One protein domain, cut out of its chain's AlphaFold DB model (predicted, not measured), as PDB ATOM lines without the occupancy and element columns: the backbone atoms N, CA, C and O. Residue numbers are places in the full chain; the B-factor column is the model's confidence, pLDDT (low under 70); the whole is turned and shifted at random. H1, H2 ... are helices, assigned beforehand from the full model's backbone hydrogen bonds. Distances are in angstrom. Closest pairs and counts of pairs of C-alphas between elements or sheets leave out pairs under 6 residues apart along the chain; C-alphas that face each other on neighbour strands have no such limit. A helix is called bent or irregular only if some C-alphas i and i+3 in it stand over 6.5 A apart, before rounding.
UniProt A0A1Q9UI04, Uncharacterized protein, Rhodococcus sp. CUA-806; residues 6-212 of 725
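AT A GLANCE: This is residues 6 to 212 of the 725 residues of an uncharacterized protein of Rhodococcus sp. CUA-806 (UniProt A0A1Q9UI04). Short helices are stacked one after another, roughly in chain order, into an elongated body, with H1 at one end and the bent helix H13 at the other. Three helical hairpins, H1 with H2, H3 with H4 and H7 with H8, make much of the stack; the arm H13b adds to its length, and residues 206 to 212 stick out. The printed part has 207 residues with thirteen named helices, H1 to H13 in order, and no named strand: its class is all helix. It is only just compact, close to loose, with a radius of gyration of the C-alphas of 19.7 A and spans of 70 by 33 by 28 A.

HOW THE PARTS SIT: H1, residues 12 to 23, and H2, residues 27 to 34, form a hairpin at a shallow tilt of 22 degrees; their closest C-alphas, of Ala 21 and Leu 30, are 6.2 A apart. H3, residues 39 to 55, and H4, residues 60 to 74, form another at 31 degrees, closest at C-alphas Ile 53 and Gly 61, 4.3 A. H4 is the hub, touching five helices. H3, H4 and H5, residues 84 to 93, are an up-and-down bundle, each helix running against the one before. H6, residues 96 to 101, is irregular, with C-alphas 97 and 100 8.5 A apart; it touches H4 at residues 62 to 66 alone, closest at C-alphas Arg 66 and Phe 101, 5.4 A. H7, residues 107 to 116, and H8, residues 121 to 133, form a hairpin at 18 degrees, closest at C-alphas Ala 114 and Ala 122, 4.7 A. H8 touches H5, closest at C-alphas Glu 89 and Ser 121, 4.9 A. H9, residues 143 to 146, touches H12, residues 172 to 179, closest at C-alphas Phe 145 and Leu 179, 6.1 A. H10, residues 148 to 154, touches H8, closest at C-alphas Arg 127 and Ala 154, 5.4 A. H13, residues 184 to 212, was assigned as one helix by its hydrogen bonds but is bent, C-alphas 193 and 196 being 7.8 A apart; its arms H13a, residues 184 to 193, and H13b, residues 196 to 212, stand at a steep tilt of 67 degrees. H13a touches H10, closest at C-alphas Val 149 and Asp 186, 6.1 A. H13b, with residues 197 to 201 alone, touches H11, residues 156 to 167, closest at C-alphas Ala 164 and Ile 198, 4.9 A. Every O i to N i+4 pair is within hydrogen-bond range in the helices and arms but for H6, with 0 of 2 and 0 of 3 O i to N i+3 pairs, and H9, too short for such a pair.

IN THESE COORDINATES: H1 begins at C-alpha 12 (-65.938, -25.032, 39.513), and H13b ends at C-alpha 212 (-28.749, 25.889, 10.633). From first to last C-alpha H3 measures 24.5 A, H4 20.7 A, H8 18.5 A and H13b 24.4 A.

THE WHOLE: The C-alphas of Asp 11 and Glu 211, the two farthest apart, are 70.7 A apart. The printed part has no cut and no long link; H4 to H5 and H8 to H9 are short links of 9 residues each, the others tight. The mean pLDDT of the printed part is 85.7, with residues 95 to 100 and 136 to 142 under 70.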
ATOM      1  N   THR A   6     -65.539 -25.393  34.061       73.06
ATOM      2  CA  THR A   6     -65.659 -26.840  34.328       73.06
ATOM      3  C   THR A   6     -65.619 -27.674  33.043       73.06
ATOM      4  O   THR A   6     -65.278 -28.852  33.090       73.06
ATOM      5  N   MET A   7     -65.936 -27.072  31.885       76.56
ATOM      6  CA  MET A   7     -65.818 -27.726  30.572       76.56
ATOM      7  C   MET A   7     -64.360 -27.890  30.115       76.56
ATOM      8  O   MET A   7     -64.092 -28.728  29.260       76.56
ATOM      9  N   PHE A   8     -63.428 -27.145  30.715       81.19
ATOM     10  CA  PHE A   8     -61.996 -27.160  30.393       81.19
ATOM     11  C   PHE A   8     -61.156 -27.850  31.484       81.19
ATOM     12  O   PHE A   8     -59.960 -27.610  31.613       81.19
ATOM     13  N   GLY A   9     -61.781 -28.713  32.298       78.69
ATOM     14  CA  GLY A   9     -61.084 -29.552  33.281       78.69
ATOM     15  C   GLY A   9     -60.696 -28.858  34.593       78.69
ATOM     16  O   GLY A   9     -59.974 -29.452  35.392       78.69
ATOM     17  N   LEU A  10     -61.177 -27.633  34.840       84.94
ATOM     18  CA  LEU A  10     -60.993 -26.929  36.112       84.94
ATOM     19  C   LEU A  10     -62.102 -27.267  37.113       84.94
ATOM     20  O   LEU A  10     -63.254 -27.488  36.737       84.94
ATOM     21  N   ASP A  11     -61.774 -27.243  38.406       84.94
ATOM     22  CA  ASP A  11     -62.798 -27.252  39.450       84.94
ATOM     23  C   ASP A  11     -63.667 -25.982  39.376       84.94
ATOM     24  O   ASP A  11     -63.186 -24.903  39.022       84.94
ATOM     25  N   GLY A  12     -64.956 -26.102  39.706       79.69
ATOM     26  CA  GLY A  12     -65.938 -25.032  39.513       79.69
ATOM     27  C   GLY A  12     -65.662 -23.764  40.324       79.69
ATOM     28  O   GLY A  12     -65.989 -22.671  39.857       79.69
ATOM     29  N   GLU A  13     -65.038 -23.881  41.502       83.31
ATOM     30  CA  GLU A  13     -64.638 -22.715  42.300       83.31
ATOM     31  C   GLU A  13     -63.426 -21.999  41.692       83.31
ATOM     32  O   GLU A  13     -63.392 -20.768  41.650       83.31
ATOM     33  N   LEU A  14     -62.454 -22.762  41.179       84.56
ATOM     34  CA  LEU A  14     -61.278 -22.217  40.500       84.56
ATOM     35  C   LEU A  14     -61.677 -21.527  39.193       84.56
ATOM     36  O   LEU A  14     -61.268 -20.395  38.958       84.56
ATOM     37  N   ALA A  15     -62.523 -22.167  38.386       83.50
ATOM     38  CA  ALA A  15     -63.024 -21.614  37.133       83.50
ATOM     39  C   ALA A  15     -63.746 -20.270  37.336       83.50
ATOM     40  O   ALA A  15     -63.409 -19.291  36.677       83.50
ATOM     41  N   LEU A  16     -64.654 -20.185  38.316       85.06
ATOM     42  CA  LEU A  16     -65.369 -18.943  38.635       85.06
ATOM     43  C   LEU A  16     -64.431 -17.847  39.169       85.06
ATOM     44  O   LEU A  16     -64.650 -16.662  38.921       85.06
ATOM     45  N   ALA A  17     -63.399 -18.226  39.929       84.44
ATOM     46  CA  ALA A  17     -62.409 -17.282  40.440       84.44
ATOM     47  C   ALA A  17     -61.525 -16.707  39.321       84.44
ATOM     48  O   ALA A  17     -61.232 -15.515  39.352       84.44
ATOM     49  N   ILE A  18     -61.136 -17.531  38.340       87.50
ATOM     50  CA  ILE A  18     -60.415 -17.088  37.138       87.50
ATOM     51  C   ILE A  18     -61.306 -16.176  36.291       87.50
ATOM     52  O   ILE A  18     -60.862 -15.097  35.915       87.50
ATOM     53  N   GLU A  19     -62.566 -16.561  36.060       87.50
ATOM     54  CA  GLU A  19     -63.517 -15.776  35.264       87.50
ATOM     55  C   GLU A  19     -63.717 -14.362  35.835       87.50
ATOM     56  O   GLU A  19     -63.649 -13.385  35.091       87.50
ATOM     57  N   ARG A  20     -63.894 -14.245  37.160       86.12
ATOM     58  CA  ARG A  20     -64.043 -12.950  37.850       86.12
ATOM     59  C   ARG A  20     -62.762 -12.121  37.839       86.12
ATOM     60  O   ARG A  20     -62.813 -10.921  37.610       86.12
ATOM     61  N   ALA A  21     -61.613 -12.753  38.085       86.44
ATOM     62  CA  ALA A  21     -60.337 -12.041  38.079       86.44
ATOM     63  C   ALA A  21     -59.990 -11.510  36.676       86.44
ATOM     64  O   ALA A  21     -59.422 -10.430  36.557       86.44
ATOM     65  N   ALA A  22     -60.373 -12.234  35.623       86.56
ATOM     66  CA  ALA A  22     -60.202 -11.801  34.242       86.56
ATOM     67  C   ALA A  22     -61.166 -10.674  33.833       86.56
ATOM     68  O   ALA A  22     -60.756  -9.761  33.118       86.56
ATOM     69  N   GLU A  23     -62.417 -10.701  34.310       85.81
ATOM     70  CA  GLU A  23     -63.397  -9.619  34.114       85.81
ATOM     71  C   GLU A  23     -62.899  -8.277  34.677       85.81
ATOM     72  O   GLU A  23     -63.093  -7.240  34.039       85.81
ATOM     73  N   ASP A  24     -62.208  -8.308  35.821       84.62
ATOM     74  CA  ASP A  24     -61.665  -7.131  36.513       84.62
ATOM     75  C   ASP A  24     -60.207  -6.789  36.122       84.62
ATOM     76  O   ASP A  24     -59.642  -5.822  36.634       84.62
ATOM     77  N   ALA A  25     -59.583  -7.571  35.231       81.50
ATOM     78  CA  ALA A  25     -58.160  -7.481  34.882       81.50
ATOM     79  C   ALA A  25     -57.177  -7.587  36.079       81.50
ATOM     80  O   ALA A  25     -56.084  -7.012  36.061       81.50
ATOM     81  N   ASP A  26     -57.534  -8.353  37.119       87.44
ATOM     82  CA  ASP A  26     -56.732  -8.573  38.332       87.44
ATOM     83  C   ASP A  26     -55.662  -9.665  38.123       87.44
ATOM     84  O   ASP A  26     -55.829 -10.849  38.456       87.44
ATOM     85  N   ILE A  27     -54.522  -9.244  37.568       86.19
ATOM     86  CA  ILE A  27     -53.382 -10.117  37.246       86.19
ATOM     87  C   ILE A  27     -52.784 -10.779  38.489       86.19
ATOM     88  O   ILE A  27     -52.399 -11.948  38.438       86.19
ATOM     89  N   ASP A  28     -52.718 -10.076  39.618       86.50
ATOM     90  CA  ASP A  28     -52.127 -10.611  40.848       86.50
ATOM     91  C   ASP A  28     -52.972 -11.748  41.426       86.50
ATOM     92  O   ASP A  28     -52.448 -12.725  41.977       86.50
ATOM     93  N   THR A  29     -54.296 -11.659  41.295       87.56
ATOM     94  CA  THR A  29     -55.188 -12.768  41.631       87.56
ATOM     95  C   THR A  29     -55.048 -13.918  40.639       87.56
ATOM     96  O   THR A  29     -54.917 -15.055  41.089       87.56
ATOM     97  N   LEU A  30     -54.987 -13.663  39.328       87.44
ATOM     98  CA  LEU A  30     -54.777 -14.723  38.330       87.44
ATOM     99  C   LEU A  30     -53.462 -15.482  38.562       87.44
ATOM    100  O   LEU A  30     -53.470 -16.710  38.644       87.44
ATOM    101  N   ARG A  31     -52.350 -14.773  38.778       88.19
ATOM    102  CA  ARG A  31     -51.032 -15.378  39.041       88.19
ATOM    103  C   ARG A  31     -51.044 -16.271  40.275       88.19
ATOM    104  O   ARG A  31     -50.604 -17.413  40.204       88.19
ATOM    105  N   ARG A  32     -51.606 -15.793  41.392       88.00
ATOM    106  CA  ARG A  32     -51.719 -16.584  42.633       88.00
ATOM    107  C   ARG A  32     -52.558 -17.849  42.469       88.00
ATOM    108  O   ARG A  32     -52.382 -18.791  43.233       88.00
ATOM    109  N   ARG A  33     -53.512 -17.852  41.535       86.56
ATOM    110  CA  ARG A  33     -54.400 -18.995  41.273       86.56
ATOM    111  C   ARG A  33     -53.807 -19.992  40.284       86.56
ATOM    112  O   ARG A  33     -54.171 -21.159  40.346       86.56
ATOM    113  N   VAL A  34     -52.917 -19.534  39.406       87.50
ATOM    114  CA  VAL A  34     -52.157 -20.366  38.464       87.50
ATOM    115  C   VAL A  34     -50.937 -21.008  39.129       87.50
ATOM    116  O   VAL A  34     -50.546 -22.120  38.763       87.50
ATOM    117  N   ASP A  35     -50.358 -20.342  40.130       85.06
ATOM    118  CA  ASP A  35     -49.201 -20.852  40.859       85.06
ATOM    119  C   ASP A  35     -49.501 -22.203  41.536       85.06
ATOM    120  O   ASP A  35     -50.551 -22.415  42.147       85.06
ATOM    121  N   GLY A  36     -48.581 -23.157  41.388       80.19
ATOM    122  CA  GLY A  36     -48.739 -24.527  41.888       80.19
ATOM    123  C   GLY A  36     -49.702 -25.440  41.108       80.19
ATOM    124  O   GLY A  36     -49.810 -26.615  41.460       80.19
ATOM    125  N   LEU A  37     -50.366 -24.969  40.040       87.94
ATOM    126  CA  LEU A  37     -51.192 -25.832  39.179       87.94
ATOM    127  C   LEU A  37     -50.337 -26.754  38.295       87.94
ATOM    128  O   LEU A  37     -49.270 -26.361  37.818       87.94
ATOM    129  N   GLY A  38     -50.837 -27.966  38.028       85.50
ATOM    130  CA  GLY A  38     -50.274 -28.874  37.022       85.50
ATOM    131  C   GLY A  38     -50.577 -28.423  35.587       85.50
ATOM    132  O   GLY A  38     -51.498 -27.643  35.360       85.50
ATOM    133  N   GLU A  39     -49.829 -28.940  34.612       85.75
ATOM    134  CA  GLU A  39     -49.864 -28.507  33.202       85.75
ATOM    135  C   GLU A  39     -51.274 -28.511  32.579       85.75
ATOM    136  O   GLU A  39     -51.699 -27.494  32.038       85.75
ATOM    137  N   ALA A  40     -52.050 -29.586  32.761       85.06
ATOM    138  CA  ALA A  40     -53.421 -29.681  32.241       85.06
ATOM    139  C   ALA A  40     -54.379 -28.634  32.847       85.06
ATOM    140  O   ALA A  40     -55.256 -28.114  32.164       85.06
ATOM    141  N   ALA A  41     -54.202 -28.288  34.129       86.12
ATOM    142  CA  ALA A  41     -54.997 -27.244  34.771       86.12
ATOM    143  C   ALA A  41     -54.557 -25.845  34.310       86.12
ATOM    144  O   ALA A  41     -55.395 -24.967  34.140       86.12
ATOM    145  N   ARG A  42     -53.262 -25.630  34.042       89.00
ATOM    146  CA  ARG A  42     -52.774 -24.379  33.438       89.00
ATOM    147  C   ARG A  42     -53.344 -24.177  32.037       89.00
ATOM    148  O   ARG A  42     -53.808 -23.085  31.728       89.00
ATOM    149  N   GLU A  43     -53.371 -25.225  31.220       87.00
ATOM    150  CA  GLU A  43     -54.017 -25.194  29.907       87.00
ATOM    151  C   GLU A  43     -55.524 -24.907  30.016       87.00
ATOM    152  O   GLU A  43     -56.036 -24.048  29.299       87.00
ATOM    153  N   GLY A  44     -56.220 -25.529  30.974       86.75
ATOM    154  CA  GLY A  44     -57.628 -25.237  31.259       86.75
ATOM    155  C   GLY A  44     -57.884 -23.768  31.625       86.75
ATOM    156  O   GLY A  44     -58.860 -23.181  31.159       86.75
ATOM    157  N   VAL A  45     -56.987 -23.133  32.393       88.19
ATOM    158  CA  VAL A  45     -57.050 -21.685  32.686       88.19
ATOM    159  C   VAL A  45     -56.914 -20.858  31.409       88.19
ATOM    160  O   VAL A  45     -57.707 -19.942  31.191       88.19
ATOM    161  N   LEU A  46     -55.961 -21.193  30.536       90.00
ATOM    162  CA  LEU A  46     -55.802 -20.503  29.255       90.00
ATOM    163  C   LEU A  46     -57.044 -20.659  28.362       90.00
ATOM    164  O   LEU A  46     -57.468 -19.682  27.745       90.00
ATOM    165  N   GLN A  47     -57.675 -21.838  28.330       88.88
ATOM    166  CA  GLN A  47     -58.909 -22.090  27.570       88.88
ATOM    167  C   GLN A  47     -60.114 -21.311  28.121       88.88
ATOM    168  O   GLN A  47     -60.906 -20.785  27.338       88.88
ATOM    169  N   VAL A  48     -60.229 -21.162  29.449       89.56
ATOM    170  CA  VAL A  48     -61.245 -20.296  30.078       89.56
ATOM    171  C   VAL A  48     -61.083 -18.848  29.633       89.56
ATOM    172  O   VAL A  48     -62.048 -18.248  29.162       89.56
ATOM    173  N   LEU A  49     -59.865 -18.307  29.729       89.88
ATOM    174  CA  LEU A  49     -59.572 -16.940  29.298       89.88
ATOM    175  C   LEU A  49     -59.846 -16.766  27.796       89.88
ATOM    176  O   LEU A  49     -60.497 -15.807  27.399       89.88
ATOM    177  N   THR A  50     -59.445 -17.738  26.969       89.94
ATOM    178  CA  THR A  50     -59.737 -17.762  25.522       89.94
ATOM    179  C   THR A  50     -61.239 -17.682  25.246       89.94
ATOM    180  O   THR A  50     -61.688 -16.891  24.414       89.94
ATOM    181  N   ASN A  51     -62.038 -18.480  25.961       88.81
ATOM    182  CA  ASN A  51     -63.487 -18.481  25.814       88.81
ATOM    183  C   ASN A  51     -64.089 -17.133  26.233       88.81
ATOM    184  O   ASN A  51     -64.925 -16.605  25.507       88.81
ATOM    185  N   GLN A  52     -63.626 -16.542  27.341       88.12
ATOM    186  CA  GLN A  52     -64.073 -15.219  27.787       88.12
ATOM    187  C   GLN A  52     -63.727 -14.100  26.800       88.12
ATOM    188  O   GLN A  52     -64.567 -13.232  26.580       88.12
ATOM    189  N   ILE A  53     -62.554 -14.143  26.158       88.88
ATOM    190  CA  ILE A  53     -62.204 -13.203  25.080       88.88
ATOM    191  C   ILE A  53     -63.217 -13.321  23.934       88.88
ATOM    192  O   ILE A  53     -63.684 -12.314  23.413       88.88
ATOM    193  N   ARG A  54     -63.592 -14.551  23.559       86.69
ATOM    194  CA  ARG A  54     -64.464 -14.826  22.409       86.69
ATOM    195  C   ARG A  54     -65.936 -14.469  22.640       86.69
ATOM    196  O   ARG A  54     -66.592 -14.013  21.709       86.69
ATOM    197  N   ILE A  55     -66.480 -14.743  23.828       84.44
ATOM    198  CA  ILE A  55     -67.922 -14.586  24.114       84.44
ATOM    199  C   ILE A  55     -68.249 -13.368  24.987       84.44
ATOM    200  O   ILE A  55     -69.424 -13.053  25.175       84.44
ATOM    201  N   GLY A  56     -67.234 -12.713  25.557       79.56
ATOM    202  CA  GLY A  56     -67.394 -11.564  26.441       79.56
ATOM    203  C   GLY A  56     -67.848 -10.319  25.681       79.56
ATOM    204  O   GLY A  56     -67.172  -9.864  24.767       79.56
ATOM    205  N   GLY A  57     -68.985  -9.744  26.078       76.25
ATOM    206  CA  GLY A  57     -69.468  -8.464  25.549       76.25
ATOM    207  C   GLY A  57     -68.961  -7.263  26.357       76.25
ATOM    208  O   GLY A  57     -68.684  -7.379  27.551       76.25
ATOM    209  N   GLY A  58     -68.885  -6.085  25.731       81.44
ATOM    210  CA  GLY A  58     -68.453  -4.852  26.399       81.44
ATOM    211  C   GLY A  58     -66.990  -4.910  26.856       81.44
ATOM    212  O   GLY A  58     -66.125  -5.325  26.095       81.44
ATOM    213  N   LEU A  59     -66.708  -4.510  28.103       81.44
ATOM    214  CA  LEU A  59     -65.346  -4.479  28.665       81.44
ATOM    215  C   LEU A  59     -64.797  -5.865  29.050       81.44
ATOM    216  O   LEU A  59     -63.593  -6.012  29.246       81.44
ATOM    217  N   THR A  60     -65.649  -6.891  29.131       83.25
ATOM    218  CA  THR A  60     -65.246  -8.239  29.560       83.25
ATOM    219  C   THR A  60     -64.280  -8.905  28.578       83.25
ATOM    220  O   THR A  60     -63.301  -9.505  29.011       83.25
ATOM    221  N   GLY A  61     -64.512  -8.777  27.266       85.06
ATOM    222  CA  GLY A  61     -63.618  -9.323  26.235       85.06
ATOM    223  C   GLY A  61     -62.215  -8.689  26.269       85.06
ATOM    224  O   GLY A  61     -61.231  -9.415  26.422       85.06
ATOM    225  N   PRO A  62     -62.100  -7.345  26.208       86.56
ATOM    226  CA  PRO A  62     -60.825  -6.634  26.334       86.56
ATOM    227  C   PRO A  62     -60.089  -6.879  27.663       86.56
ATOM    228  O   PRO A  62     -58.877  -7.094  27.649       86.56
ATOM    229  N   ASN A  63     -60.789  -6.917  28.806       87.50
ATOM    230  CA  ASN A  63     -60.167  -7.199  30.108       87.50
ATOM    231  C   ASN A  63     -59.647  -8.641  30.204       87.50
ATOM    232  O   ASN A  63     -58.551  -8.863  30.724       87.50
ATOM    233  N   ALA A  64     -60.371  -9.613  29.639       88.62
ATOM    234  CA  ALA A  64     -59.902 -10.993  29.539       88.62
ATOM    235  C   ALA A  64     -58.686 -11.117  28.601       88.62
ATOM    236  O   ALA A  64     -57.748 -11.852  28.912       88.62
ATOM    237  N   ALA A  65     -58.652 -10.358  27.498       89.06
ATOM    238  CA  ALA A  65     -57.503 -10.308  26.592       89.06
ATOM    239  C   ALA A  65     -56.274  -9.705  27.284       89.06
ATOM    240  O   ALA A  65     -55.208 -10.320  27.285       89.06
ATOM    241  N   ARG A  66     -56.433  -8.560  27.960       90.06
ATOM    242  CA  ARG A  66     -55.387  -7.944  28.792       90.06
ATOM    243  C   ARG A  66     -54.871  -8.926  29.846       90.06
ATOM    244  O   ARG A  66     -53.664  -9.097  30.001       90.06
ATOM    245  N   SER A  67     -55.790  -9.611  30.521       90.44
ATOM    246  CA  SER A  67     -55.488 -10.616  31.540       90.44
ATOM    247  C   SER A  67     -54.656 -11.769  31.010       90.44
ATOM    248  O   SER A  67     -53.659 -12.144  31.624       90.44
ATOM    249  N   PHE A  68     -55.031 -12.303  29.850       92.00
ATOM    250  CA  PHE A  68     -54.283 -13.356  29.179       92.00
ATOM    251  C   PHE A  68     -52.858 -12.895  28.830       92.00
ATOM    252  O   PHE A  68     -51.879 -13.572  29.151       92.00
ATOM    253  N   LEU A  69     -52.725 -11.721  28.208       91.44
ATOM    254  CA  LEU A  69     -51.439 -11.189  27.750       91.44
ATOM    255  C   LEU A  69     -50.481 -10.897  28.915       91.44
ATOM    256  O   LEU A  69     -49.325 -11.310  28.875       91.44
ATOM    257  N   LEU A  70     -50.956 -10.258  29.984       90.19
ATOM    258  CA  LEU A  70     -50.126  -9.975  31.160       90.19
ATOM    259  C   LEU A  70     -49.790 -11.242  31.959       90.19
ATOM    260  O   LEU A  70     -48.682 -11.370  32.480       90.19
ATOM    261  N   LEU A  71     -50.708 -12.213  32.035       89.88
ATOM    262  CA  LEU A  71     -50.455 -13.489  32.707       89.88
ATOM    263  C   LEU A  71     -49.368 -14.300  31.985       89.88
ATOM    264  O   LEU A  71     -48.459 -14.816  32.631       89.88
ATOM    265  N   THR A  72     -49.438 -14.376  30.653       88.25
ATOM    266  CA  THR A  72     -48.439 -15.075  29.820       88.25
ATOM    267  C   THR A  72     -47.065 -14.412  29.838       88.25
ATOM    268  O   THR A  72     -46.052 -15.103  29.771       88.25
ATOM    269  N   GLN A  73     -47.012 -13.091  30.008       86.38
ATOM    270  CA  GLN A  73     -45.764 -12.372  30.263       86.38
ATOM    271  C   GLN A  73     -45.168 -12.708  31.632       86.38
ATOM    272  O   GLN A  73     -43.958 -12.879  31.773       86.38
ATOM    273  N   ALA A  74     -46.022 -12.765  32.655       85.62
ATOM    274  CA  ALA A  74     -45.609 -12.929  34.039       85.62
ATOM    275  C   ALA A  74     -45.238 -14.378  34.403       85.62
ATOM    276  O   ALA A  74     -44.511 -14.581  35.380       85.62
ATOM    277  N   ASP A  75     -45.728 -15.365  33.644       86.44
ATOM    278  CA  ASP A  75     -45.369 -16.783  33.762       86.44
ATOM    279  C   ASP A  75     -45.054 -17.410  32.383       86.44
ATOM    280  O   ASP A  75     -45.933 -17.988  31.734       86.44
ATOM    281  N   PRO A  76     -43.781 -17.357  31.940       82.50
ATOM    282  CA  PRO A  76     -43.342 -17.957  30.679       82.50
ATOM    283  C   PRO A  76     -43.475 -19.487  30.606       82.50
ATOM    284  O   PRO A  76     -43.290 -20.058  29.533       82.50
ATOM    285  N   ALA A  77     -43.755 -20.175  31.724       82.38
ATOM    286  CA  ALA A  77     -43.921 -21.630  31.760       82.38
ATOM    287  C   ALA A  77     -45.343 -22.089  31.380       82.38
ATOM    288  O   ALA A  77     -45.638 -23.286  31.421       82.38
ATOM    289  N   LEU A  78     -46.241 -21.161  31.040       86.06
ATOM    290  CA  LEU A  78     -47.586 -21.478  30.567       86.06
ATOM    291  C   LEU A  78     -47.561 -22.144  29.175       86.06
ATOM    292  O   LEU A  78     -46.787 -21.725  28.311       86.06
ATOM    293  N   PRO A  79     -48.426 -23.147  28.905       86.06
ATOM    294  CA  PRO A  79     -48.464 -23.865  27.627       86.06
ATOM    295  C   PRO A  79     -49.161 -23.050  26.516       86.06
ATOM    296  O   PRO A  79     -50.099 -23.505  25.874       86.06
ATOM    297  N   VAL A  80     -48.692 -21.826  26.256       85.62
ATOM    298  CA  VAL A  80     -49.330 -20.856  25.342       85.62
ATOM    299  C   VAL A  80     -49.483 -21.393  23.916       85.62
ATOM    300  O   VAL A  80     -50.458 -21.075  23.240       85.62
ATOM    301  N   ARG A  81     -48.563 -22.253  23.460       84.38
ATOM    302  CA  ARG A  81     -48.606 -22.844  22.112       84.38
ATOM    303  C   ARG A  81     -49.879 -23.640  21.832       84.38
ATOM    304  O   ARG A  81     -50.289 -23.674  20.681       84.38
ATOM    305  N   SER A  82     -50.503 -24.268  22.835       83.75
ATOM    306  CA  SER A  82     -51.696 -25.094  22.593       83.75
ATOM    307  C   SER A  82     -52.966 -24.277  22.340       83.75
ATOM    308  O   SER A  82     -53.932 -24.806  21.799       83.75
ATOM    309  N   VAL A  83     -52.959 -22.984  22.685       86.50
ATOM    310  CA  VAL A  83     -54.108 -22.073  22.541       86.50
ATOM    311  C   VAL A  83     -53.822 -20.866  21.642       86.50
ATOM    312  O   VAL A  83     -54.720 -20.059  21.410       86.50
ATOM    313  N   ALA A  84     -52.591 -20.716  21.140       87.88
ATOM    314  CA  ALA A  84     -52.112 -19.489  20.501       87.88
ATOM    315  C   ALA A  84     -52.993 -19.022  19.333       87.88
ATOM    316  O   ALA A  84     -53.410 -17.865  19.311       87.88
ATOM    317  N   ASP A  85     -53.333 -19.925  18.412       87.38
ATOM    318  CA  ASP A  85     -54.139 -19.603  17.229       87.38
ATOM    319  C   ASP A  85     -55.593 -19.251  17.581       87.38
ATOM    320  O   ASP A  85     -56.157 -18.299  17.036       87.38
ATOM    321  N   THR A  86     -56.177 -19.957  18.557       87.12
ATOM    322  CA  THR A  86     -57.550 -19.724  19.042       87.12
ATOM    323  C   THR A  86     -57.667 -18.398  19.795       87.12
ATOM    324  O   THR A  86     -58.653 -17.676  19.643       87.12
ATOM    325  N   VAL A  87     -56.655 -18.051  20.595       90.06
ATOM    326  CA  VAL A  87     -56.597 -16.763  21.298       90.06
ATOM    327  C   VAL A  87     -56.350 -15.633  20.306       90.06
ATOM    328  O   VAL A  87     -57.014 -14.605  20.394       90.06
ATOM    329  N   ALA A  88     -55.441 -15.814  19.343       88.44
ATOM    330  CA  ALA A  88     -55.186 -14.817  18.311       88.44
ATOM    331  C   ALA A  88     -56.451 -14.510  17.500       88.44
ATOM    332  O   ALA A  88     -56.758 -13.340  17.272       88.44
ATOM    333  N   GLU A  89     -57.225 -15.536  17.135       88.19
ATOM    334  CA  GLU A  89     -58.522 -15.378  16.473       88.19
ATOM    335  C   GLU A  89     -59.495 -14.587  17.359       88.19
ATOM    336  O   GLU A  89     -60.064 -13.592  16.912       88.19
ATOM    337  N   ALA A  90     -59.643 -14.983  18.628       88.00
ATOM    338  CA  ALA A  90     -60.556 -14.334  19.565       88.00
ATOM    339  C   ALA A  90     -60.203 -12.853  19.793       88.00
ATOM    340  O   ALA A  90     -61.090 -12.003  19.773       88.00
ATOM    341  N   ILE A  91     -58.913 -12.529  19.932       88.00
ATOM    342  CA  ILE A  91     -58.427 -11.148  20.057       88.00
ATOM    343  C   ILE A  91     -58.721 -10.346  18.785       88.00
ATOM    344  O   ILE A  91     -59.100  -9.180  18.869       88.00
ATOM    345  N   CYS A  92     -58.569 -10.947  17.601       85.19
ATOM    346  CA  CYS A  92     -58.807 -10.251  16.335       85.19
ATOM    347  C   CYS A  92     -60.280  -9.874  16.114       85.19
ATOM    348  O   CYS A  92     -60.529  -8.907  15.399       85.19
ATOM    349  N   VAL A  93     -61.231 -10.593  16.721       84.50
ATOM    350  CA  VAL A  93     -62.683 -10.358  16.577       84.50
ATOM    351  C   VAL A  93     -63.215  -9.273  17.531       84.50
ATOM    352  O   VAL A  93     -64.322  -8.779  17.328       84.50
ATOM    353  N   LEU A  94     -62.438  -8.848  18.537       83.38
ATOM    354  CA  LEU A  94     -62.827  -7.749  19.432       83.38
ATOM    355  C   LEU A  94     -63.021  -6.440  18.641       83.38
ATOM    356  O   LEU A  94     -62.158  -6.085  17.836       83.38
ATOM    357  N   GLU A  95     -64.119  -5.711  18.878       67.56
ATOM    358  CA  GLU A  95     -64.471  -4.478  18.148       67.56
ATOM    359  C   GLU A  95     -63.340  -3.421  18.178       67.56
ATOM    360  O   GLU A  95     -62.701  -3.192  19.211       67.56
ATOM    361  N   ASP A  96     -63.094  -2.775  17.028       57.62
ATOM    362  CA  ASP A  96     -61.944  -1.884  16.767       57.62
ATOM    363  C   ASP A  96     -61.894  -0.618  17.648       57.62
ATOM    364  O   ASP A  96     -60.816  -0.049  17.850       57.62
ATOM    365  N   ASP A  97     -63.028  -0.197  18.219       52.28
ATOM    366  CA  ASP A  97     -63.151   1.040  19.006       52.28
ATOM    367  C   ASP A  97     -62.457   0.973  20.385       52.28
ATOM    368  O   ASP A  97     -62.335   1.995  21.056       52.28
ATOM    369  N   SER A  98     -61.960  -0.199  20.807       56.12
ATOM    370  CA  SER A  98     -61.432  -0.440  22.164       56.12
ATOM    371  C   SER A  98     -60.009  -1.011  22.227       56.12
ATOM    372  O   SER A  98     -59.674  -1.736  23.161       56.12
ATOM    373  N   ASN A  99     -59.123  -0.675  21.280       61.16
ATOM    374  CA  ASN A  99     -57.704  -1.095  21.317       61.16
ATOM    375  C   ASN A  99     -56.919  -0.680  22.599       61.16
ATOM    376  O   ASN A  99     -55.721  -0.926  22.669       61.16
ATOM    377  N   ASP A 100     -57.578  -0.122  23.617       68.06
ATOM    378  CA  ASP A 100     -57.110   0.133  24.987       68.06
ATOM    379  C   ASP A 100     -56.487  -1.093  25.686       68.06
ATOM    380  O   ASP A 100     -55.732  -0.938  26.645       68.06
ATOM    381  N   PHE A 101     -56.769  -2.322  25.229       78.19
ATOM    382  CA  PHE A 101     -56.123  -3.530  25.763       78.19
ATOM    383  C   PHE A 101     -54.760  -3.856  25.130       78.19
ATOM    384  O   PHE A 101     -54.085  -4.737  25.653       78.19
ATOM    385  N   LEU A 102     -54.379  -3.205  24.018       83.62
ATOM    386  CA  LEU A 102     -53.057  -3.298  23.379       83.62
ATOM    387  C   LEU A 102     -52.264  -2.017  23.668       83.62
ATOM    388  O   LEU A 102     -52.138  -1.131  22.822       83.62
ATOM    389  N   ASP A 103     -51.748  -1.937  24.886       82.94
ATOM    390  CA  ASP A 103     -50.916  -0.858  25.417       82.94
ATOM    391  C   ASP A 103     -49.442  -1.282  25.588       82.94
ATOM    392  O   ASP A 103     -49.033  -2.365  25.159       82.94
ATOM    393  N   GLU A 104     -48.626  -0.409  26.189       80.19
ATOM    394  CA  GLU A 104     -47.177  -0.610  26.363       80.19
ATOM    395  C   GLU A 104     -46.835  -1.910  27.108       80.19
ATOM    396  O   GLU A 104     -45.847  -2.568  26.774       80.19
ATOM    397  N   ASP A 105     -47.682  -2.322  28.054       83.00
ATOM    398  CA  ASP A 105     -47.462  -3.515  28.874       83.00
ATOM    399  C   ASP A 105     -47.863  -4.807  28.144       83.00
ATOM    400  O   ASP A 105     -47.275  -5.866  28.354       83.00
ATOM    401  N   THR A 106     -48.861  -4.739  27.265       87.25
ATOM    402  CA  THR A 106     -49.488  -5.920  26.648       87.25
ATOM    403  C   THR A 106     -49.027  -6.198  25.221       87.25
ATOM    404  O   THR A 106     -49.051  -7.355  24.787       87.25
ATOM    405  N   ALA A 107     -48.567  -5.182  24.484       87.38
ATOM    406  CA  ALA A 107     -48.116  -5.328  23.101       87.38
ATOM    407  C   ALA A 107     -46.956  -6.334  22.914       87.38
ATOM    408  O   ALA A 107     -47.041  -7.141  21.982       87.38
ATOM    409  N   PRO A 108     -45.911  -6.384  23.775       87.06
ATOM    410  CA  PRO A 108     -44.845  -7.390  23.657       87.06
ATOM    411  C   PRO A 108     -45.352  -8.831  23.810       87.06
ATOM    412  O   PRO A 108     -44.914  -9.752  23.111       87.06
ATOM    413  N   SER A 109     -46.317  -9.032  24.703       87.81
ATOM    414  CA  SER A 109     -46.921 -10.338  24.974       87.81
ATOM    415  C   SER A 109     -47.859 -10.755  23.844       87.81
ATOM    416  O   SER A 109     -47.831 -11.908  23.416       87.81
ATOM    417  N   ALA A 110     -48.620  -9.808  23.282       89.00
ATOM    418  CA  ALA A 110     -49.454 -10.038  22.101       89.00
ATOM    419  C   ALA A 110     -48.606 -10.392  20.876       89.00
ATOM    420  O   ALA A 110     -48.961 -11.282  20.106       89.00
ATOM    421  N   TRP A 111     -47.451  -9.740  20.728       90.25
ATOM    422  CA  TRP A 111     -46.476 -10.080  19.700       90.25
ATOM    423  C   TRP A 111     -45.926 -11.497  19.887       90.25
ATOM    424  O   TRP A 111     -45.925 -12.292  18.950       90.25
ATOM    425  N   THR A 112     -45.533 -11.856  21.111       88.31
ATOM    426  CA  THR A 112     -45.037 -13.203  21.443       88.31
ATOM    427  C   THR A 112     -46.085 -14.284  21.173       88.31
ATOM    428  O   THR A 112     -45.762 -15.322  20.595       88.31
ATOM    429  N   LEU A 113     -47.349 -14.023  21.516       89.38
ATOM    430  CA  LEU A 113     -48.481 -14.888  21.189       89.38
ATOM    431  C   LEU A 113     -48.627 -15.069  19.672       89.38
ATOM    432  O   LEU A 113     -48.740 -16.193  19.189       89.38
ATOM    433  N   ALA A 114     -48.558 -13.974  18.914       89.19
ATOM    434  CA  ALA A 114     -48.661 -14.007  17.460       89.19
ATOM    435  C   ALA A 114     -47.468 -14.706  16.778       89.19
ATOM    436  O   ALA A 114     -47.614 -15.198  15.664       89.19
ATOM    437  N   LYS A 115     -46.298 -14.780  17.431       88.00
ATOM    438  CA  LYS A 115     -45.161 -15.608  16.983       88.00
ATOM    439  C   LYS A 115     -45.366 -17.096  17.247       88.00
ATOM    440  O   LYS A 115     -44.801 -17.923  16.538       88.00
ATOM    441  N   ALA A 116     -46.107 -17.436  18.300       86.06
ATOM    442  CA  ALA A 116     -46.384 -18.818  18.673       86.06
ATOM    443  C   ALA A 116     -47.487 -19.456  17.813       86.06
ATOM    444  O   ALA A 116     -47.480 -20.676  17.657       86.06
ATOM    445  N   GLY A 117     -48.408 -18.646  17.281       82.69
ATOM    446  CA  GLY A 117     -49.460 -19.081  16.361       82.69
ATOM    447  C   GLY A 117     -48.952 -19.353  14.941       82.69
ATOM    448  O   GLY A 117     -47.951 -18.789  14.498       82.69
ATOM    449  N   SER A 118     -49.654 -20.229  14.228       76.81
ATOM    450  CA  SER A 118     -49.315 -20.692  12.879       76.81
ATOM    451  C   SER A 118     -50.448 -20.546  11.856       76.81
ATOM    452  O   SER A 118     -50.192 -20.663  10.657       76.81
ATOM    453  N   GLU A 119     -51.674 -20.266  12.302       83.44
ATOM    454  CA  GLU A 119     -52.851 -20.098  11.445       83.44
ATOM    455  C   GLU A 119     -53.026 -18.642  10.970       83.44
ATOM    456  O   GLU A 119     -52.311 -17.731  11.395       83.44
ATOM    457  N   ASP A 120     -54.010 -18.394  10.095       80.69
ATOM    458  CA  ASP A 120     -54.322 -17.070   9.519       80.69
ATOM    459  C   ASP A 120     -54.607 -15.982  10.576       80.69
ATOM    460  O   ASP A 120     -54.457 -14.780  10.312       80.69
ATOM    461  N   SER A 121     -54.974 -16.383  11.796       82.69
ATOM    462  CA  SER A 121     -55.176 -15.492  12.939       82.69
ATOM    463  C   SER A 121     -53.873 -14.866  13.451       82.69
ATOM    464  O   SER A 121     -53.883 -13.724  13.919       82.69
ATOM    465  N   ALA A 122     -52.730 -15.538  13.304       85.69
ATOM    466  CA  ALA A 122     -51.441 -15.040  13.775       85.69
ATOM    467  C   ALA A 122     -50.914 -13.845  12.937       85.69
ATOM    468  O   ALA A 122     -50.538 -12.822  13.521       85.69
ATOM    469  N   PRO A 123     -50.936 -13.862  11.584       85.38
ATOM    470  CA  PRO A 123     -50.710 -12.664  10.766       85.38
ATOM    471  C   PRO A 123     -51.707 -11.524  11.030       85.38
ATOM    472  O   PRO A 123     -51.333 -10.350  10.973       85.38
ATOM    473  N   ALA A 124     -52.980 -11.834  11.309       85.94
ATOM    474  CA  ALA A 124     -53.985 -10.821  11.641       85.94
ATOM    475  C   ALA A 124     -53.670 -10.122  12.976       85.94
ATOM    476  O   ALA A 124     -53.677  -8.890  13.034       85.94
ATOM    477  N   LEU A 125     -53.284 -10.887  14.002       88.81
ATOM    478  CA  LEU A 125     -52.879 -10.339  15.294       88.81
ATOM    479  C   LEU A 125     -51.611  -9.484  15.174       88.81
ATOM    480  O   LEU A 125     -51.578  -8.379  15.713       88.81
ATOM    481  N   ARG A 126     -50.602  -9.922  14.402       89.75
ATOM    482  CA  ARG A 126     -49.398  -9.109  14.129       89.75
ATOM    483  C   ARG A 126     -49.746  -7.740  13.542       89.75
ATOM    484  O   ARG A 126     -49.223  -6.731  14.011       89.75
ATOM    485  N   ARG A 127     -50.659  -7.683  12.565       87.00
ATOM    486  CA  ARG A 127     -51.142  -6.414  11.984       87.00
ATOM    487  C   ARG A 127     -51.809  -5.520  13.022       87.00
ATOM    488  O   ARG A 127     -51.532  -4.323  13.050       87.00
ATOM    489  N   ARG A 128     -52.651  -6.094  13.885       86.94
ATOM    490  CA  ARG A 128     -53.350  -5.352  14.943       86.94
ATOM    491  C   ARG A 128     -52.380  -4.793  15.987       86.94
ATOM    492  O   ARG A 128     -52.505  -3.629  16.351       86.94
ATOM    493  N   VAL A 129     -51.374  -5.574  16.394       88.50
ATOM    494  CA  VAL A 129     -50.298  -5.121  17.295       88.50
ATOM    495  C   VAL A 129     -49.514  -3.968  16.665       88.50
ATOM    496  O   VAL A 129     -49.361  -2.925  17.295       88.50
ATOM    497  N   ILE A 130     -49.088  -4.092  15.402       87.44
ATOM    498  CA  ILE A 130     -48.353  -3.023  14.705       87.44
ATOM    499  C   ILE A 130     -49.199  -1.746  14.578       87.44
ATOM    500  O   ILE A 130     -48.699  -0.644  14.801       87.44
ATOM    501  N   ALA A 131     -50.491  -1.873  14.272       84.31
ATOM    502  CA  ALA A 131     -51.400  -0.733  14.178       84.31
ATOM    503  C   ALA A 131     -51.661  -0.049  15.533       84.31
ATOM    504  O   ALA A 131     -52.039   1.121  15.553       84.31
ATOM    505  N   ALA A 132     -51.481  -0.753  16.656       82.75
ATOM    506  CA  ALA A 132     -51.590  -0.179  17.994       82.75
ATOM    507  C   ALA A 132     -50.316   0.590  18.380       82.75
ATOM    508  O   ALA A 132     -50.395   1.755  18.765       82.75
ATOM    509  N   ILE A 133     -49.142  -0.020  18.192       80.50
ATOM    510  CA  ILE A 133     -47.851   0.546  18.629       80.50
ATOM    511  C   ILE A 133     -47.320   1.670  17.729       80.50
ATOM    512  O   ILE A 133     -46.436   2.415  18.140       80.50
ATOM    513  N   THR A 134     -47.843   1.810  16.508       75.19
ATOM    514  CA  THR A 134     -47.500   2.925  15.602       75.19
ATOM    515  C   THR A 134     -48.390   4.163  15.803       75.19
ATOM    516  O   THR A 134     -48.230   5.156  15.091       75.19
ATOM    517  N   ARG A 135     -49.315   4.154  16.779       75.12
ATOM    518  CA  ARG A 135     -50.160   5.316  17.112       75.12
ATOM    519  C   ARG A 135     -49.360   6.425  17.818       75.12
ATOM    520  O   ARG A 135     -48.446   6.126  18.588       75.12
ATOM    521  N   PRO A 136     -49.721   7.709  17.625       64.88
ATOM    522  CA  PRO A 136     -49.087   8.815  18.342       64.88
ATOM    523  C   PRO A 136     -49.208   8.651  19.866       64.88
ATOM    524  O   PRO A 136     -50.310   8.465  20.373       64.88
ATOM    525  N   GLY A 137     -48.089   8.764  20.592       64.69
ATOM    526  CA  GLY A 137     -48.055   8.722  22.063       64.69
ATOM    527  C   GLY A 137     -47.692   7.372  22.693       64.69
ATOM    528  O   GLY A 137     -47.626   7.303  23.914       64.69
ATOM    529  N   PHE A 138     -47.425   6.334  21.896       69.44
ATOM    530  CA  PHE A 138     -46.987   5.020  22.378       69.44
ATOM    531  C   PHE A 138     -45.453   4.956  22.516       69.44
ATOM    532  O   PHE A 138     -44.733   5.221  21.547       69.44
ATOM    533  N   THR A 139     -44.926   4.583  23.689       66.62
ATOM    534  CA  THR A 139     -43.482   4.362  23.883       66.62
ATOM    535  C   THR A 139     -43.065   3.096  23.160       66.62
ATOM    536  O   THR A 139     -43.524   1.995  23.465       66.62
ATOM    537  N   THR A 140     -42.222   3.242  22.142       61.78
ATOM    538  CA  THR A 140     -42.105   2.169  21.165       61.78
ATOM    539  C   THR A 140     -41.268   0.991  21.668       61.78
ATOM    540  O   THR A 140     -40.150   1.204  22.144       61.78
ATOM    541  N   PRO A 141     -41.769  -0.250  21.551       67.06
ATOM    542  CA  PRO A 141     -41.108  -1.401  22.137       67.06
ATOM    543  C   PRO A 141     -39.970  -1.938  21.255       67.06
ATOM    544  O   PRO A 141     -40.074  -2.016  20.029       67.06
ATOM    545  N   ASP A 142     -38.883  -2.349  21.908       66.50
ATOM    546  CA  ASP A 142     -37.634  -2.794  21.273       66.50
ATOM    547  C   ASP A 142     -37.777  -4.094  20.447       66.50
ATOM    548  O   ASP A 142     -36.974  -4.334  19.544       66.50
ATOM    549  N   PHE A 143     -38.826  -4.897  20.685       72.50
ATOM    550  CA  PHE A 143     -39.014  -6.205  20.036       72.50
ATOM    551  C   PHE A 143     -39.189  -6.125  18.510       72.50
ATOM    552  O   PHE A 143     -38.904  -7.092  17.806       72.50
ATOM    553  N   LEU A 144     -39.632  -4.980  17.969       77.69
ATOM    554  CA  LEU A 144     -39.786  -4.809  16.520       77.69
ATOM    555  C   LEU A 144     -38.454  -4.885  15.767       77.69
ATOM    556  O   LEU A 144     -38.461  -5.174  14.577       77.69
ATOM    557  N   PHE A 145     -37.325  -4.620  16.429       75.75
ATOM    558  CA  PHE A 145     -36.005  -4.721  15.805       75.75
ATOM    559  C   PHE A 145     -35.470  -6.153  15.815       75.75
ATOM    560  O   PHE A 145     -34.806  -6.550  14.864       75.75
ATOM    561  N   GLU A 146     -35.797  -6.931  16.849       79.19
ATOM    562  CA  GLU A 146     -35.427  -8.349  16.951       79.19
ATOM    563  C   GLU A 146     -36.203  -9.205  15.937       79.19
ATOM    564  O   GLU A 146     -35.650 -10.130  15.354       79.19
ATOM    565  N   ASP A 147     -37.464  -8.849  15.665       86.12
ATOM    566  CA  ASP A 147     -38.339  -9.549  14.716       86.12
ATOM    567  C   ASP A 147     -38.673  -8.692  13.474       86.12
ATOM    568  O   ASP A 147     -39.773  -8.783  12.916       86.12
ATOM    569  N   ALA A 148     -37.745  -7.836  13.033       85.62
ATOM    570  CA  ALA A 148     -37.995  -6.808  12.014       85.62
ATOM    571  C   ALA A 148     -38.571  -7.356  10.701       85.62
ATOM    572  O   ALA A 148     -39.483  -6.765  10.122       85.62
ATOM    573  N   VAL A 149     -38.095  -8.516  10.249       87.50
ATOM    574  CA  VAL A 149     -38.602  -9.172   9.038       87.50
ATOM    575  C   VAL A 149     -40.046  -9.638   9.210       87.50
ATOM    576  O   VAL A 149     -40.887  -9.401   8.345       87.50
ATOM    577  N   LEU A 150     -40.360 -10.235  10.360       87.31
ATOM    578  CA  LEU A 150     -41.707 -10.705  10.670       87.31
ATOM    579  C   LEU A 150     -42.704  -9.543  10.803       87.31
ATOM    580  O   LEU A 150     -43.882  -9.694  10.464       87.31
ATOM    581  N   ALA A 151     -42.231  -8.395  11.296       87.69
ATOM    582  CA  ALA A 151     -42.988  -7.152  11.362       87.69
ATOM    583  C   ALA A 151     -43.222  -6.542   9.976       87.69
ATOM    584  O   ALA A 151     -44.359  -6.184   9.658       87.69
ATOM    585  N   LEU A 152     -42.191  -6.495   9.129       88.31
ATOM    586  CA  LEU A 152     -42.317  -6.044   7.743       88.31
ATOM    587  C   LEU A 152     -43.308  -6.903   6.952       88.31
ATOM    588  O   LEU A 152     -44.127  -6.348   6.227       88.31
ATOM    589  N   ASP A 153     -43.307  -8.224   7.139       87.38
ATOM    590  CA  ASP A 153     -44.257  -9.119   6.465       87.38
ATOM    591  C   ASP A 153     -45.711  -8.879   6.897       87.38
ATOM    592  O   ASP A 153     -46.642  -9.083   6.117       87.38
ATOM    593  N   ALA A 154     -45.928  -8.424   8.134       87.38
ATOM    594  CA  ALA A 154     -47.261  -8.128   8.640       87.38
ATOM    595  C   ALA A 154     -47.777  -6.757   8.168       87.38
ATOM    596  O   ALA A 154     -48.931  -6.657   7.749       87.38
ATOM    597  N   ALA A 155     -46.955  -5.704   8.221       87.44
ATOM    598  CA  ALA A 155     -47.354  -4.355   7.814       87.44
ATOM    599  C   ALA A 155     -46.189  -3.587   7.148       87.44
ATOM    600  O   ALA A 155     -45.565  -2.742   7.795       87.44
ATOM    601  N   PRO A 156     -45.924  -3.823   5.847       88.06
ATOM    602  CA  PRO A 156     -44.705  -3.357   5.184       88.06
ATOM    603  C   PRO A 156     -44.479  -1.845   5.276       88.06
ATOM    604  O   PRO A 156     -43.413  -1.413   5.695       88.06
ATOM    605  N   ALA A 157     -45.490  -1.039   4.927       87.75
ATOM    606  CA  ALA A 157     -45.358   0.419   4.892       87.75
ATOM    607  C   ALA A 157     -45.191   1.021   6.297       87.75
ATOM    608  O   ALA A 157     -44.223   1.728   6.549       87.75
ATOM    609  N   ALA A 158     -46.085   0.679   7.233       84.75
ATOM    610  CA  ALA A 158     -46.070   1.236   8.588       84.75
ATOM    611  C   ALA A 158     -44.791   0.869   9.359       84.75
ATOM    612  O   ALA A 158     -44.230   1.704  10.066       84.75
ATOM    613  N   VAL A 159     -44.310  -0.370   9.206       88.19
ATOM    614  CA  VAL A 159     -43.063  -0.810   9.841       88.19
ATOM    615  C   VAL A 159     -41.856  -0.185   9.156       88.19
ATOM    616  O   VAL A 159     -40.952   0.256   9.857       88.19
ATOM    617  N   ALA A 160     -41.828  -0.084   7.823       89.00
ATOM    618  CA  ALA A 160     -40.721   0.569   7.129       89.00
ATOM    619  C   ALA A 160     -40.591   2.052   7.519       89.00
ATOM    620  O   ALA A 160     -39.486   2.495   7.836       89.00
ATOM    621  N   ASP A 161     -41.706   2.787   7.571       87.69
ATOM    622  CA  ASP A 161     -41.745   4.185   8.019       87.69
ATOM    623  C   ASP A 161     -41.231   4.321   9.457       87.69
ATOM    624  O   ASP A 161     -40.377   5.161   9.749       87.69
ATOM    625  N   TYR A 162     -41.705   3.447  10.349       86.75
ATOM    626  CA  TYR A 162     -41.291   3.436  11.746       86.75
ATOM    627  C   TYR A 162     -39.793   3.128  11.916       86.75
ATOM    628  O   TYR A 162     -39.071   3.880  12.579       86.75
ATOM    629  N   LEU A 163     -39.308   2.043  11.304       88.69
ATOM    630  CA  LEU A 163     -37.905   1.635  11.385       88.69
ATOM    631  C   LEU A 163     -36.994   2.728  10.816       88.69
ATOM    632  O   LEU A 163     -35.984   3.061  11.433       88.69
ATOM    633  N   ALA A 164     -37.368   3.333   9.686       91.56
ATOM    634  CA  ALA A 164     -36.593   4.404   9.077       91.56
ATOM    635  C   ALA A 164     -36.526   5.662   9.953       91.56
ATOM    636  O   ALA A 164     -35.434   6.193  10.166       91.56
ATOM    637  N   ALA A 165     -37.655   6.105  10.516       89.44
ATOM    638  CA  ALA A 165     -37.694   7.241  11.437       89.44
ATOM    639  C   ALA A 165     -36.856   6.987  12.695       89.44
ATOM    640  O   ALA A 165     -36.206   7.896  13.210       89.44
ATOM    641  N   ARG A 166     -36.821   5.741  13.183       88.56
ATOM    642  CA  ARG A 166     -36.012   5.397  14.353       88.56
ATOM    643  C   ARG A 166     -34.522   5.329  14.036       88.56
ATOM    644  O   ARG A 166     -33.726   5.820  14.839       88.56
ATOM    645  N   VAL A 167     -34.150   4.784  12.877       90.75
ATOM    646  CA  VAL A 167     -32.766   4.801  12.378       90.75
ATOM    647  C   VAL A 167     -32.280   6.243  12.224       90.75
ATOM    648  O   VAL A 167     -31.202   6.567  12.710       90.75
ATOM    649  N   VAL A 168     -33.077   7.137  11.635       92.56
ATOM    650  CA  VAL A 168     -32.732   8.561  11.464       92.56
ATOM    651  C   VAL A 168     -33.176   9.379  12.688       92.56
ATOM    652  O   VAL A 168     -34.000  10.282  12.604       92.56
ATOM    653  N   SER A 169     -32.636   9.041  13.862       91.06
ATOM    654  CA  SER A 169     -32.906   9.758  15.117       91.06
ATOM    655  C   SER A 169     -31.706   9.733  16.069       91.06
ATOM    656  O   SER A 169     -30.715   9.044  15.826       91.06
ATOM    657  N   LEU A 170     -31.810  10.421  17.215       87.25
ATOM    658  CA  LEU A 170     -30.805  10.358  18.290       87.25
ATOM    659  C   LEU A 170     -30.588   8.932  18.834       87.25
ATOM    660  O   LEU A 170     -29.509   8.622  19.328       87.25
ATOM    661  N   ALA A 171     -31.589   8.053  18.715       85.31
ATOM    662  CA  ALA A 171     -31.484   6.636  19.075       85.31
ATOM    663  C   ALA A 171     -30.988   5.752  17.911       85.31
ATOM    664  O   ALA A 171     -30.930   4.533  18.042       85.31
ATOM    665  N   GLY A 172     -30.613   6.341  16.773       87.94
ATOM    666  CA  GLY A 172     -30.290   5.617  15.547       87.94
ATOM    667  C   GLY A 172     -29.091   4.680  15.660       87.94
ATOM    668  O   GLY A 172     -29.151   3.548  15.193       87.94
ATOM    669  N   GLN A 173     -28.008   5.103  16.319       91.94
ATOM    670  CA  GLN A 173     -26.803   4.275  16.475       91.94
ATOM    671  C   GLN A 173     -27.051   2.951  17.224       91.94
ATOM    672  O   GLN A 173     -26.687   1.902  16.682       91.94
ATOM    673  N   PRO A 174     -27.667   2.936  18.427       89.06
ATOM    674  CA  PRO A 174     -27.990   1.675  19.093       89.06
ATOM    675  C   PRO A 174     -29.008   0.845  18.298       89.06
ATOM    676  O   PRO A 174     -28.898  -0.378  18.276       89.06
ATOM    677  N   THR A 175     -29.941   1.483  17.584       88.31
ATOM    678  CA  THR A 175     -30.870   0.786  16.684       88.31
ATOM    679  C   THR A 175     -30.147   0.067  15.542       88.31
ATOM    680  O   THR A 175     -30.412  -1.107  15.299       88.31
ATOM    681  N   ILE A 176     -29.198   0.727  14.871       92.38
ATOM    682  CA  ILE A 176     -28.381   0.111  13.817       92.38
ATOM    683  C   ILE A 176     -27.569  -1.052  14.382       92.38
ATOM    684  O   ILE A 176     -27.496  -2.103  13.753       92.38
ATOM    685  N   ALA A 177     -26.974  -0.894  15.568       91.38
ATOM    686  CA  ALA A 177     -26.188  -1.957  16.182       91.38
ATOM    687  C   ALA A 177     -27.006  -3.246  16.356       91.38
ATOM    688  O   ALA A 177     -26.518  -4.298  15.961       91.38
ATOM    689  N   ARG A 178     -28.245  -3.132  16.849       88.75
ATOM    690  CA  ARG A 178     -29.178  -4.258  17.009       88.75
ATOM    691  C   ARG A 178     -29.673  -4.814  15.679       88.75
ATOM    692  O   ARG A 178     -29.725  -6.023  15.509       88.75
ATOM    693  N   LEU A 179     -29.997  -3.954  14.709       90.31
ATOM    694  CA  LEU A 179     -30.410  -4.412  13.380       90.31
ATOM    695  C   LEU A 179     -29.330  -5.304  12.755       90.31
ATOM    696  O   LEU A 179     -29.632  -6.356  12.208       90.31
ATOM    697  N   PHE A 180     -28.063  -4.917  12.903       93.12
ATOM    698  CA  PHE A 180     -26.916  -5.692  12.443       93.12
ATOM    699  C   PHE A 180     -26.526  -6.842  13.391       93.12
ATOM    700  O   PHE A 180     -25.443  -7.391  13.221       93.12
ATOM    701  N   GLU A 181     -27.344  -7.232  14.370       91.19
ATOM    702  CA  GLU A 181     -27.222  -8.528  15.066       91.19
ATOM    703  C   GLU A 181     -27.997  -9.640  14.338       91.19
ATOM    704  O   GLU A 181     -27.715 -10.819  14.554       91.19
ATOM    705  N   LEU A 182     -28.921  -9.273  13.438       89.88
ATOM    706  CA  LEU A 182     -29.678 -10.205  12.603       89.88
ATOM    707  C   LEU A 182     -28.792 -10.894  11.545       89.88
ATOM    708  O   LEU A 182     -27.631 -10.527  11.323       89.88
ATOM    709  N   SER A 183     -29.361 -11.903  10.877       91.94
ATOM    710  CA  SER A 183     -28.724 -12.564   9.735       91.94
ATOM    711  C   SER A 183     -28.592 -11.610   8.537       91.94
ATOM    712  O   SER A 183     -29.402 -10.698   8.372       91.94
ATOM    713  N   ASP A 184     -27.596 -11.820   7.671       92.00
ATOM    714  CA  ASP A 184     -27.367 -10.948   6.507       92.00
ATOM    715  C   ASP A 184     -28.578 -10.925   5.545       92.00
ATOM    716  O   ASP A 184     -28.862  -9.889   4.939       92.00
ATOM    717  N   GLU A 185     -29.341 -12.024   5.455       92.50
ATOM    718  CA  GLU A 185     -30.598 -12.098   4.695       92.50
ATOM    719  C   GLU A 185     -31.672 -11.174   5.291       92.50
ATOM    720  O   GLU A 185     -32.291 -10.383   4.572       92.50
ATOM    721  N   ASP A 186     -31.851 -11.218   6.611       92.06
ATOM    722  CA  ASP A 186     -32.847 -10.407   7.311       92.06
ATOM    723  C   ASP A 186     -32.500  -8.918   7.257       92.06
ATOM    724  O   ASP A 186     -33.357  -8.089   6.934       92.06
ATOM    725  N   VAL A 187     -31.230  -8.566   7.492       93.75
ATOM    726  CA  VAL A 187     -30.758  -7.180   7.353       93.75
ATOM    727  C   VAL A 187     -30.976  -6.692   5.925       93.75
ATOM    728  O   VAL A 187     -31.471  -5.582   5.730       93.75
ATOM    729  N   SER A 188     -30.676  -7.519   4.920       94.38
ATOM    730  CA  SER A 188     -30.882  -7.156   3.516       94.38
ATOM    731  C   SER A 188     -32.352  -6.859   3.212       94.38
ATOM    732  O   SER A 188     -32.653  -5.858   2.557       94.38
ATOM    733  N   ARG A 189     -33.285  -7.669   3.731       93.00
ATOM    734  CA  ARG A 189     -34.729  -7.423   3.590       93.00
ATOM    735  C   ARG A 189     -35.152  -6.120   4.263       93.00
ATOM    736  O   ARG A 189     -35.870  -5.330   3.648       93.00
ATOM    737  N   VAL A 190     -34.680  -5.864   5.484       92.88
ATOM    738  CA  VAL A 190     -35.025  -4.644   6.230       92.88
ATOM    739  C   VAL A 190     -34.476  -3.395   5.547       92.88
ATOM    740  O   VAL A 190     -35.222  -2.436   5.336       92.88
ATOM    741  N   ILE A 191     -33.199  -3.393   5.159       94.62
ATOM    742  CA  ILE A 191     -32.577  -2.255   4.471       94.62
ATOM    743  C   ILE A 191     -33.271  -2.004   3.130       94.62
ATOM    744  O   ILE A 191     -33.591  -0.858   2.834       94.62
ATOM    745  N   THR A 192     -33.590  -3.046   2.358       94.31
ATOM    746  CA  THR A 192     -34.321  -2.902   1.085       94.31
ATOM    747  C   THR A 192     -35.695  -2.260   1.290       94.31
ATOM    748  O   THR A 192     -36.063  -1.350   0.551       94.31
ATOM    749  N   ALA A 193     -36.443  -2.683   2.314       92.81
ATOM    750  CA  ALA A 193     -37.767  -2.134   2.609       92.81
ATOM    751  C   ALA A 193     -37.726  -0.679   3.114       92.81
ATOM    752  O   ALA A 193     -38.661   0.082   2.879       92.81
ATOM    753  N   THR A 194     -36.651  -0.286   3.802       94.12
ATOM    754  CA  THR A 194     -36.524   1.027   4.462       94.12
ATOM    755  C   THR A 194     -35.674   2.035   3.684       94.12
ATOM    756  O   THR A 194     -35.656   3.214   4.036       94.12
ATOM    757  N   GLN A 195     -34.993   1.614   2.613       94.31
ATOM    758  CA  GLN A 195     -33.994   2.404   1.885       94.31
ATOM    759  C   GLN A 195     -34.500   3.791   1.465       94.31
ATOM    760  O   GLN A 195     -33.833   4.799   1.716       94.31
ATOM    761  N   THR A 196     -35.667   3.858   0.822       93.56
ATOM    762  CA  THR A 196     -36.243   5.116   0.318       93.56
ATOM    763  C   THR A 196     -36.546   6.088   1.457       93.56
ATOM    764  O   THR A 196     -36.187   7.265   1.377       93.56
ATOM    765  N   GLN A 197     -37.129   5.601   2.551       94.31
ATOM    766  CA  GLN A 197     -37.478   6.432   3.700       94.31
ATOM    767  C   GLN A 197     -36.235   6.884   4.469       94.31
ATOM    768  O   GLN A 197     -36.109   8.071   4.760       94.31
ATOM    769  N   ILE A 198     -35.284   5.979   4.745       95.19
ATOM    770  CA  ILE A 198     -34.025   6.336   5.420       95.19
ATOM    771  C   ILE A 198     -33.274   7.380   4.594       95.19
ATOM    772  O   ILE A 198     -32.823   8.382   5.144       95.19
ATOM    773  N   SER A 199     -33.154   7.175   3.278       94.75
ATOM    774  CA  SER A 199     -32.435   8.122   2.422       94.75
ATOM    775  C   SER A 199     -33.109   9.494   2.358       94.75
ATOM    776  O   SER A 199     -32.408  10.504   2.385       94.75
ATOM    777  N   THR A 200     -34.445   9.545   2.341       95.25
ATOM    778  CA  THR A 200     -35.216  10.799   2.344       95.25
ATOM    779  C   THR A 200     -35.070  11.542   3.671       95.25
ATOM    780  O   THR A 200     -34.619  12.685   3.675       95.25
ATOM    781  N   LEU A 201     -35.340  10.875   4.798       94.94
ATOM    782  CA  LEU A 201     -35.248  11.474   6.133       94.94
ATOM    783  C   LEU A 201     -33.822  11.929   6.460       94.94
ATOM    784  O   LEU A 201     -33.622  13.014   7.000       94.94
ATOM    785  N   ALA A 202     -32.809  11.127   6.114       94.88
ATOM    786  CA  ALA A 202     -31.416  11.498   6.346       94.88
ATOM    787  C   ALA A 202     -30.979  12.676   5.464       94.88
ATOM    788  O   ALA A 202     -30.180  13.498   5.909       94.88
ATOM    789  N   ARG A 203     -31.497  12.782   4.232       94.81
ATOM    790  CA  ARG A 203     -31.227  13.929   3.357       94.81
ATOM    791  C   ARG A 203     -31.850  15.200   3.915       94.81
ATOM    792  O   ARG A 203     -31.160  16.209   3.996       94.81
ATOM    793  N   GLU A 204     -33.117  15.147   4.316       94.44
ATOM    794  CA  GLU A 204     -33.819  16.281   4.927       94.44
ATOM    795  C   GLU A 204     -33.113  16.738   6.207       94.44
ATOM    796  O   GLU A 204     -32.778  17.913   6.329       94.44
ATOM    797  N   ALA A 205     -32.764  15.808   7.102       93.38
ATOM    798  CA  ALA A 205     -32.014  16.117   8.319       93.38
ATOM    799  C   ALA A 205     -30.649  16.764   8.023       93.38
ATOM    800  O   ALA A 205     -30.279  17.746   8.666       93.38
ATOM    801  N   ALA A 206     -29.911  16.257   7.028       93.25
ATOM    802  CA  ALA A 206     -28.626  16.829   6.628       93.25
ATOM    803  C   ALA A 206     -28.771  18.246   6.050       93.25
ATOM    804  O   ALA A 206     -27.938  19.103   6.334       93.25
ATOM    805  N   LEU A 207     -29.813  18.496   5.249       92.31
ATOM    806  CA  LEU A 207     -30.097  19.819   4.689       92.31
ATOM    807  C   LEU A 207     -30.456  20.817   5.794       92.31
ATOM    808  O   LEU A 207     -29.813  21.857   5.893       92.31
ATOM    809  N   THR A 208     -31.397  20.467   6.673       91.75
ATOM    810  CA  THR A 208     -31.813  21.334   7.785       91.75
ATOM    811  C   THR A 208     -30.661  21.620   8.752       91.75
ATOM    812  O   THR A 208     -30.525  22.742   9.238       91.75
ATOM    813  N   HIS A 209     -29.797  20.636   9.024       92.06
ATOM    814  CA  HIS A 209     -28.605  20.852   9.849       92.06
ATOM    815  C   HIS A 209     -27.592  21.780   9.167       92.06
ATOM    816  O   HIS A 209     -27.080  22.695   9.811       92.06
ATOM    817  N   ALA A 210     -27.338  21.601   7.867       89.25
ATOM    818  CA  ALA A 210     -26.423  22.459   7.115       89.25
ATOM    819  C   ALA A 210     -26.904  23.920   7.062       89.25
ATOM    820  O   ALA A 210     -26.112  24.824   7.326       89.25
ATOM    821  N   GLU A 211     -28.195  24.141   6.795       90.31
ATOM    822  CA  GLU A 211     -28.825  25.469   6.816       90.31
ATOM    823  C   GLU A 211     -28.665  26.135   8.188       90.31
ATOM    824  O   GLU A 211     -28.188  27.266   8.276       90.31
ATOM    825  N   TRP A 212     -28.948  25.398   9.269       90.69
ATOM    826  CA  TRP A 212     -28.749  25.889  10.633       90.69
ATOM    827  C   TRP A 212     -27.281  26.259  10.894       90.69
ATOM    828  O   TRP A 212     -26.998  27.341  11.407       90.69
TER     829      TRP A 212